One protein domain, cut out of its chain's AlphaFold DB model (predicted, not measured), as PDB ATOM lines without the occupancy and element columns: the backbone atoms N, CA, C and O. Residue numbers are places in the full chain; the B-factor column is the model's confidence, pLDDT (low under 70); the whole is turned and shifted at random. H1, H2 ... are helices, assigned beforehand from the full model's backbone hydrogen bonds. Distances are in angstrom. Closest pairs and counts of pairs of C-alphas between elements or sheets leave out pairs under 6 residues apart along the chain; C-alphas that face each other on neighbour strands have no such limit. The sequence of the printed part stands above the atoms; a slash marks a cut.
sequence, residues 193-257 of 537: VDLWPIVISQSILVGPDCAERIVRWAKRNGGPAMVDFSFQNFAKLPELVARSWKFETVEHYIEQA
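AT A GLANCE: This is residues 193 to 257 of the 537 residues of the protein "Hypothetical protein" of Polarella glacialis (UniProt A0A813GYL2). A short helix, H1, crosses the long helix H4, whose start is packed against H2 of the helical hairpin H2 and H3; residues 249 to 257 of H4 stick out. The printed part has 65 residues with four named helices, H1 to H4 in order, class all helix. It is only just compact, close to loose: radius of gyration of the C-alphas 12.4 A, spans 40 by 23 by 17 A.

IN THESE COORDINATES: H1, residues 193 to 201, begins at C-alpha (30.871, 22.115, -11.637). H2 is residues 210 to 221, 16.3 A long; H3 is residues 224 to 232. H4, residues 234 to 257, 34.8 A long, has a kink of 33 degrees near residue 251 and ends at (7.344, 18.456, -12.491).

HOW THE PARTS SIT: H1 touches H4, about perpendicular at 77 degrees; the closest C-alphas, Trp 196 and Ser 244, are 5.3 A apart. H2 and H3 touch at a shallow tilt of 14 degrees, opposite ways, closest at C-alphas 218 and 227, 5.3 A. H2 touches H4, about perpendicular at 89 degrees, closest at C-alphas 211 and 237, 5.4 A. Every O i to N i+4 pair is within hydrogen-bond range in H2 and H3, 3 of 5 in H1, 14 of 20 in H4.

THE WHOLE: The farthest C-alphas, Pro 224 and Ala 257, are 40.4 A apart. The printed part has no cut and no long link. Residues 252 to 254 and 256 to 257 have pLDDT under 70.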
ATOM      1  N   VAL A 193      31.769  22.990 -12.412       94.00
ATOM      2  CA  VAL A 193      30.871  22.115 -11.637       94.00
ATOM      3  C   VAL A 193      31.450  21.703 -10.284       94.00
ATOM      4  O   VAL A 193      30.701  21.456  -9.346       94.00
ATOM      5  N   ASP A 194      32.779  21.679 -10.150       95.81
ATOM      6  CA  ASP A 194      33.435  21.280  -8.906       95.81
ATOM      7  C   ASP A 194      33.334  22.399  -7.834       95.81
ATOM      8  O   ASP A 194      33.569  22.145  -6.654       95.81
ATOM      9  N   LEU A 195      32.941  23.629  -8.215       96.12
ATOM     10  CA  LEU A 195      32.670  24.739  -7.287       96.12
ATOM     11  C   LEU A 195      31.257  24.713  -6.687       96.12
ATOM     12  O   LEU A 195      31.040  25.332  -5.645       96.12
ATOM     13  N   TRP A 196      30.287  24.040  -7.311       94.62
ATOM     14  CA  TRP A 196      28.879  24.154  -6.905       94.62
ATOM     15  C   TRP A 196      28.617  23.657  -5.476       94.62
ATOM     16  O   TRP A 196      28.020  24.414  -4.706       94.62
ATOM     17  N   PRO A 197      29.129  22.482  -5.046       91.88
ATOM     18  CA  PRO A 197      28.932  22.018  -3.671       91.88
ATOM     19  C   PRO A 197      29.528  22.980  -2.635       91.88
ATOM     20  O   PRO A 197      29.018  23.112  -1.524       91.88
ATOM     21  N   ILE A 198      30.601  23.692  -2.994       95.25
ATOM     22  CA  ILE A 198      31.250  24.680  -2.124       95.25
ATOM     23  C   ILE A 198      30.360  25.915  -1.977       95.25
ATOM     24  O   ILE A 198      30.161  26.395  -0.865       95.25
ATOM     25  N   VAL A 199      29.806  26.420  -3.084       96.25
ATOM     26  CA  VAL A 199      28.913  27.588  -3.071       96.25
ATOM     27  C   VAL A 199      27.685  27.330  -2.197       96.25
ATOM     28  O   VAL A 199      27.359  28.169  -1.354       96.25
ATOM     29  N   ILE A 200      27.066  26.158  -2.359       90.62
ATOM     30  CA  ILE A 200      25.865  25.748  -1.622       90.62
ATOM     31  C   ILE A 200      26.199  25.529  -0.138       90.62
ATOM     32  O   ILE A 200      25.628  26.190   0.730       90.62
ATOM     33  N   SER A 201      27.203  24.696   0.170       90.25
ATOM     34  CA  SER A 201      27.580  24.373   1.561       90.25
ATOM     35  C   SER A 201      28.070  25.574   2.374       90.25
ATOM     36  O   SER A 201      27.953  25.581   3.596       90.25
ATOM     37  N   GLN A 202      28.634  26.592   1.718       96.06
ATOM     38  CA  GLN A 202      29.093  27.825   2.366       96.06
ATOM     39  C   GLN A 202      28.064  28.963   2.297       96.06
ATOM     40  O   GLN A 202      28.368  30.085   2.724       96.06
ATOM     41  N   SER A 203      26.880  28.697   1.733       94.62
ATOM     42  CA  SER A 203      25.796  29.665   1.528       94.62
ATOM     43  C   SER A 203      26.314  30.985   0.938       94.62
ATOM     44  O   SER A 203      26.104  32.081   1.473       94.62
ATOM     45  N   ILE A 204      27.095  30.880  -0.140       96.56
ATOM     46  CA  ILE A 204      27.656  32.041  -0.835       96.56
ATOM     47  C   ILE A 204      26.597  32.538  -1.817       96.56
ATOM     48  O   ILE A 204      26.350  31.918  -2.846       96.56
ATOM     49  N   LEU A 205      25.948  33.652  -1.483       95.62
ATOM     50  CA  LEU A 205      24.942  34.293  -2.331       95.62
ATOM     51  C   LEU A 205      25.598  35.155  -3.419       95.62
ATOM     52  O   LEU A 205      26.747  35.576  -3.283       95.62
ATOM     53  N   VAL A 206      24.848  35.447  -4.486       96.56
ATOM     54  CA  VAL A 206      25.279  36.390  -5.529       96.56
ATOM     55  C   VAL A 206      25.371  37.786  -4.913       96.56
ATOM     56  O   VAL A 206      24.364  38.376  -4.528       96.56
ATOM     57  N   GLY A 207      26.587  38.308  -4.811       95.38
ATOM     58  CA  GLY A 207      26.876  39.596  -4.192       95.38
ATOM     59  C   GLY A 207      28.217  40.152  -4.671       95.38
ATOM     60  O   GLY A 207      28.980  39.430  -5.319       95.38
ATOM     61  N   PRO A 208      28.523  41.423  -4.370       96.19
ATOM     62  CA  PRO A 208      29.777  42.049  -4.789       96.19
ATOM     63  C   PRO A 208      31.019  41.389  -4.169       96.19
ATOM     64  O   PRO A 208      32.104  41.582  -4.692       96.19
ATOM     65  N   ASP A 209      30.859  40.616  -3.090       97.31
ATOM     66  CA  ASP A 209      31.924  39.946  -2.333       97.31
ATOM     67  C   ASP A 209      31.996  38.420  -2.567       97.31
ATOM     68  O   ASP A 209      32.770  37.707  -1.913       97.31
ATOM     69  N   CYS A 210      31.151  37.870  -3.447       97.31
ATOM     70  CA  CYS A 210      31.028  36.418  -3.603       97.31
ATOM     71  C   CYS A 210      32.303  35.776  -4.178       97.31
ATOM     72  O   CYS A 210      32.699  34.691  -3.741       97.31
ATOM     73  N   ALA A 211      32.995  36.467  -5.089       98.12
ATOM     74  CA  ALA A 211      34.251  36.013  -5.679       98.12
ATOM     75  C   ALA A 211      35.362  35.931  -4.618       98.12
ATOM     76  O   ALA A 211      36.075  34.929  -4.515       98.12
ATOM     77  N   GLU A 212      35.458  36.941  -3.753       98.25
ATOM     78  CA  GLU A 212      36.394  36.993  -2.636       98.25
ATOM     79  C   GLU A 212      36.105  35.900  -1.611       98.25
ATOM     80  O   GLU A 212      37.043  35.309  -1.067       98.25
ATOM     81  N   ARG A 213      34.828  35.601  -1.343       98.12
ATOM     82  CA  ARG A 213      34.432  34.507  -0.443       98.12
ATOM     83  C   ARG A 213      34.860  33.144  -0.989       98.12
ATOM     84  O   ARG A 213      35.422  32.361  -0.221       98.12
ATOM     85  N   ILE A 214      34.687  32.890  -2.290       97.94
ATOM     86  CA  ILE A 214      35.148  31.652  -2.943       97.94
ATOM     87  C   ILE A 214      36.671  31.543  -2.887       97.94
ATOM     88  O   ILE A 214      37.192  30.528  -2.430       97.94
ATOM     89  N   VAL A 215      37.403  32.599  -3.258       98.00
ATOM     90  CA  VAL A 215      38.876  32.600  -3.202       98.00
ATOM     91  C   VAL A 215      39.380  32.416  -1.770       98.00
ATOM     92  O   VAL A 215      40.340  31.681  -1.535       98.00
ATOM     93  N   ARG A 216      38.739  33.058  -0.785       98.12
ATOM     94  CA  ARG A 216      39.084  32.899   0.635       98.12
ATOM     95  C   ARG A 216      38.879  31.460   1.098       98.12
ATOM     96  O   ARG A 216      39.718  30.956   1.841       98.12
ATOM     97  N   TRP A 217      37.799  30.808   0.672       98.00
ATOM     98  CA  TRP A 217      37.563  29.396   0.964       98.00
ATOM     99  C   TRP A 217      38.593  28.502   0.264       98.00
ATOM    100  O   TRP A 217      39.219  27.678   0.926       98.00
ATOM    101  N   ALA A 218      38.852  28.727  -1.030       97.50
ATOM    102  CA  ALA A 218      39.817  27.962  -1.821       97.50
ATOM    103  C   ALA A 218      41.228  28.033  -1.227       97.50
ATOM    104  O   ALA A 218      41.920  27.030  -1.178       97.50
ATOM    105  N   LYS A 219      41.638  29.187  -0.690       97.75
ATOM    106  CA  LYS A 219      42.931  29.333  -0.003       97.75
ATOM    107  C   LYS A 219      43.031  28.569   1.320       97.75
ATOM    108  O   LYS A 219      44.135  28.242   1.736       97.75
ATOM    109  N   ARG A 220      41.910  28.371   2.021       97.31
ATOM    110  CA  ARG A 220      41.879  27.703   3.335       97.31
ATOM    111  C   ARG A 220      41.718  26.193   3.213       97.31
ATOM    112  O   ARG A 220      42.315  25.466   3.995       97.31
ATOM    113  N   ASN A 221      40.891  25.759   2.265       96.81
ATOM    114  CA  ASN A 221      40.407  24.383   2.176       96.81
ATOM    115  C   ASN A 221      40.681  23.731   0.812       96.81
ATOM    116  O   ASN A 221      40.578  22.515   0.689       96.81
ATOM    117  N   GLY A 222      40.990  24.520  -0.219       94.44
ATOM    118  CA  GLY A 222      41.284  24.027  -1.561       94.44
ATOM    119  C   GLY A 222      42.775  23.763  -1.768       94.44
ATOM    120  O   GLY A 222      43.631  24.366  -1.122       94.44
ATOM    121  N   GLY A 223      43.086  22.864  -2.699       94.25
ATOM    122  CA  GLY A 223      44.446  22.700  -3.201       94.25
ATOM    123  C   GLY A 223      44.841  23.797  -4.204       94.25
ATOM    124  O   GLY A 223      43.994  24.609  -4.607       94.25
ATOM    125  N   PRO A 224      46.120  23.844  -4.619       96.00
ATOM    126  CA  PRO A 224      46.644  24.845  -5.553       96.00
ATOM    127  C   PRO A 224      45.806  24.987  -6.828       96.00
ATOM    128  O   PRO A 224      45.491  26.108  -7.228       96.00
ATOM    129  N   ALA A 225      45.336  23.875  -7.404       95.94
ATOM    130  CA  ALA A 225      44.512  23.906  -8.611       95.94
ATOM    131  C   ALA A 225      43.181  24.667  -8.434       95.94
ATOM    132  O   ALA A 225      42.725  25.335  -9.363       95.94
ATOM    133  N   MET A 226      42.553  24.595  -7.254       97.00
ATOM    134  CA  MET A 226      41.301  25.307  -6.950       97.00
ATOM    135  C   MET A 226      41.540  26.805  -6.767       97.00
ATOM    136  O   MET A 226      40.732  27.631  -7.202       97.00
ATOM    137  N   VAL A 227      42.662  27.164  -6.139       97.19
ATOM    138  CA  VAL A 227      43.078  28.559  -5.969       97.19
ATOM    139  C   VAL A 227      43.348  29.191  -7.334       97.19
ATOM    140  O   VAL A 227      42.777  30.238  -7.638       97.19
ATOM    141  N   ASP A 228      44.131  28.520  -8.177       97.56
ATOM    142  CA  ASP A 228      44.459  28.990  -9.524       97.56
ATOM    143  C   ASP A 228      43.207  29.124 -10.393       97.56
ATOM    144  O   ASP A 228      43.007  30.156 -11.036       97.56
ATOM    145  N   PHE A 229      42.318  28.125 -10.361       97.88
ATOM    146  CA  PHE A 229      41.041  28.181 -11.070       97.88
ATOM    147  C   PHE A 229      40.195  29.384 -10.631       97.88
ATOM    148  O   PHE A 229      39.649  30.097 -11.479       97.88
ATOM    149  N   SER A 230      40.112  29.638  -9.320       97.81
ATOM    150  CA  SER A 230      39.324  30.741  -8.760       97.81
ATOM    151  C   SER A 230      39.880  32.109  -9.166       97.81
ATOM    152  O   SER A 230      39.107  33.015  -9.465       97.81
ATOM    153  N   PHE A 231      41.207  32.268  -9.233       98.00
ATOM    154  CA  PHE A 231      41.829  33.510  -9.700       98.00
ATOM    155  C   PHE A 231      41.692  33.712 -11.212       98.00
ATOM    156  O   PHE A 231      41.361  34.813 -11.648       98.00
ATOM    157  N   GLN A 232      41.888  32.663 -12.015       98.06
ATOM    158  CA  GLN A 232      41.737  32.740 -13.475       98.06
ATOM    159  C   GLN A 232      40.305  33.092 -13.894       98.06
ATOM    160  O   GLN A 232      40.102  33.771 -14.898       98.06
ATOM    161  N   ASN A 233      39.314  32.654 -13.116       97.88
ATOM    162  CA  ASN A 233      37.897  32.878 -13.396       97.88
ATOM    163  C   ASN A 233      37.262  33.930 -12.481       97.88
ATOM    164  O   ASN A 233      36.037  33.996 -12.418       97.88
ATOM    165  N   PHE A 234      38.053  34.769 -11.801       97.81
ATOM    166  CA  PHE A 234      37.563  35.670 -10.749       97.81
ATOM    167  C   PHE A 234      36.369  36.531 -11.195       97.81
ATOM    168  O   PHE A 234      35.354  36.589 -10.506       97.81
ATOM    169  N   ALA A 235      36.443  37.118 -12.395       97.62
ATOM    170  CA  ALA A 235      35.368  37.936 -12.964       97.62
ATOM    171  C   ALA A 235      34.086  37.142 -13.303       97.62
ATOM    172  O   ALA A 235      33.007  37.722 -13.357       97.62
ATOM    173  N   LYS A 236      34.193  35.824 -13.523       97.69
ATOM    174  CA  LYS A 236      33.072  34.924 -13.848       97.69
ATOM    175  C   LYS A 236      32.465  34.247 -12.617       97.69
ATOM    176  O   LYS A 236      31.368  33.702 -12.710       97.69
ATOM    177  N   LEU A 237      33.141  34.278 -11.464       97.56
ATOM    178  CA  LEU A 237      32.660  33.636 -10.236       97.56
ATOM    179  C   LEU A 237      31.238  34.072  -9.829       97.56
ATOM    180  O   LEU A 237      30.460  33.185  -9.481       97.56
ATOM    181  N   PRO A 238      30.831  35.358  -9.930       97.94
ATOM    182  CA  PRO A 238      29.453  35.749  -9.623       97.94
ATOM    183  C   PRO A 238      28.406  35.064 -10.512       97.94
ATOM    184  O   PRO A 238      27.338  34.683 -10.034       97.94
ATOM    185  N   GLU A 239      28.717  34.860 -11.795       97.12
ATOM    186  CA  GLU A 239      27.835  34.155 -12.730       97.12
ATOM    187  C   GLU A 239      27.746  32.660 -12.392       97.12
ATOM    188  O   GLU A 239      26.660  32.081 -12.421       97.12
ATOM    189  N   LEU A 240      28.868  32.039 -12.012       96.50
ATOM    190  CA  LEU A 240      28.897  30.636 -11.589       96.50
ATOM    191  C   LEU A 240      28.102  30.405 -10.303       96.50
ATOM    192  O   LEU A 240      27.366  29.424 -10.234       96.50
ATOM    193  N   VAL A 241      28.187  31.324  -9.336       96.50
ATOM    194  CA  VAL A 241      27.353  31.304  -8.123       96.50
ATOM    195  C   VAL A 241      25.877  31.404  -8.495       96.50
ATOM    196  O   VAL A 241      25.062  30.610  -8.036       96.50
ATOM    197  N   ALA A 242      25.510  32.339  -9.376       94.75
ATOM    198  CA  ALA A 242      24.126  32.462  -9.830       94.75
ATOM    199  C   ALA A 242      23.631  31.182 -10.524       94.75
ATOM    200  O   ALA A 242      22.477  30.790 -10.357       94.75
ATOM    201  N   ARG A 243      24.499  30.519 -11.298       94.62
ATOM    202  CA  ARG A 243      24.181  29.273 -11.999       94.62
ATOM    203  C   ARG A 243      24.038  28.095 -11.034       94.62
ATOM    204  O   ARG A 243      23.096  27.332 -11.200       94.62
ATOM    205  N   SER A 244      24.889  27.966 -10.016       93.69
ATOM    206  CA  SER A 244      24.797  26.861  -9.049       93.69
ATOM    207  C   SER A 244      23.496  26.897  -8.243       93.69
ATOM    208  O   SER A 244      22.859  25.862  -8.089       93.69
ATOM    209  N   TRP A 245      23.037  28.083  -7.824       91.38
ATOM    210  CA  TRP A 245      21.746  28.225  -7.128       91.38
ATOM    211  C   TRP A 245      20.544  27.908  -8.025       91.38
ATOM    212  O   TRP A 245      19.523  27.434  -7.538       91.38
ATOM    213  N   LYS A 246      20.657  28.123  -9.343       86.25
ATOM    214  CA  LYS A 246      19.635  27.654 -10.292       86.25
ATOM    215  C   LYS A 246      19.594  26.133 -10.392       86.25
ATOM    216  O   LYS A 246      18.534  25.613 -10.687       86.25
ATOM    217  N   PHE A 247      20.719  25.446 -10.194       83.12
ATOM    218  CA  PHE A 247      20.788  23.984 -10.238       83.12
ATOM    219  C   PHE A 247      20.325  23.326  -8.938       83.12
ATOM    220  O   PHE A 247      19.735  22.257  -8.994       83.12
ATOM    221  N   GLU A 248      20.500  23.966  -7.783       78.12
ATOM    222  CA  GLU A 248      19.933  23.452  -6.527       78.12
ATOM    223  C   GLU A 248      18.400  23.405  -6.571       78.12
ATOM    224  O   GLU A 248      17.775  22.473  -6.075       78.12
ATOM    225  N   THR A 249      17.774  24.364  -7.255       74.00
ATOM    226  CA  THR A 249      16.325  24.326  -7.470       74.00
ATOM    227  C   THR A 249      15.900  23.367  -8.582       74.00
ATOM    228  O   THR A 249      14.699  23.145  -8.723       74.00
ATOM    229  N   VAL A 250      16.827  22.778  -9.356       72.38
ATOM    230  CA  VAL A 250      16.484  21.821 -10.424       72.38
ATOM    231  C   VAL A 250      15.910  20.543  -9.838       72.38
ATOM    232  O   VAL A 250      14.910  20.077 -10.365       72.38
ATOM    233  N   GLU A 251      16.458  20.005  -8.747       72.12
ATOM    234  CA  GLU A 251      15.902  18.794  -8.126       72.12
ATOM    235  C   GLU A 251      14.472  19.034  -7.646       72.12
ATOM    236  O   GLU A 251      13.570  18.296  -8.023       72.12
ATOM    237  N   HIS A 252      14.226  20.140  -6.942       68.81
ATOM    238  CA  HIS A 252      12.876  20.524  -6.533       68.81
ATOM    239  C   HIS A 252      11.956  20.801  -7.737       68.81
ATOM    240  O   HIS A 252      10.761  20.514  -7.694       68.81
ATOM    241  N   TYR A 253      12.485  21.362  -8.827       65.25
ATOM    242  CA  TYR A 253      11.722  21.596 -10.051       65.25
ATOM    243  C   TYR A 253      11.364  20.288 -10.760       65.25
ATOM    244  O   TYR A 253      10.234  20.158 -11.223       65.25
ATOM    245  N   ILE A 254      12.293  19.332 -10.838       69.75
ATOM    246  CA  ILE A 254      12.076  17.994 -11.395       69.75
ATOM    247  C   ILE A 254      11.086  17.236 -10.516       69.75
ATOM    248  O   ILE A 254      10.124  16.687 -11.041       69.75
ATOM    249  N   GLU A 255      11.255  17.270  -9.193       74.25
ATOM    250  CA  GLU A 255      10.333  16.651  -8.245       74.25
ATOM    251  C   GLU A 255       8.923  17.232  -8.427       74.25
ATOM    252  O   GLU A 255       7.977  16.489  -8.672       74.25
ATOM    253  N   GLN A 256       8.770  18.561  -8.442       67.94
ATOM    254  CA  GLN A 256       7.478  19.205  -8.707       67.94
ATOM    255  C   GLN A 256       6.913  18.922 -10.103       67.94
ATOM    256  O   GLN A 256       5.696  18.832 -10.239       67.94
ATOM    257  N   ALA A 257       7.759  18.802 -11.130       69.44
ATOM    258  CA  ALA A 257       7.344  18.456 -12.491       69.44
ATOM    259  C   ALA A 257       6.864  17.005 -12.593       69.44
ATOM    260  O   ALA A 257       5.967  16.698 -13.375       69.44
TER     261      ALA A 257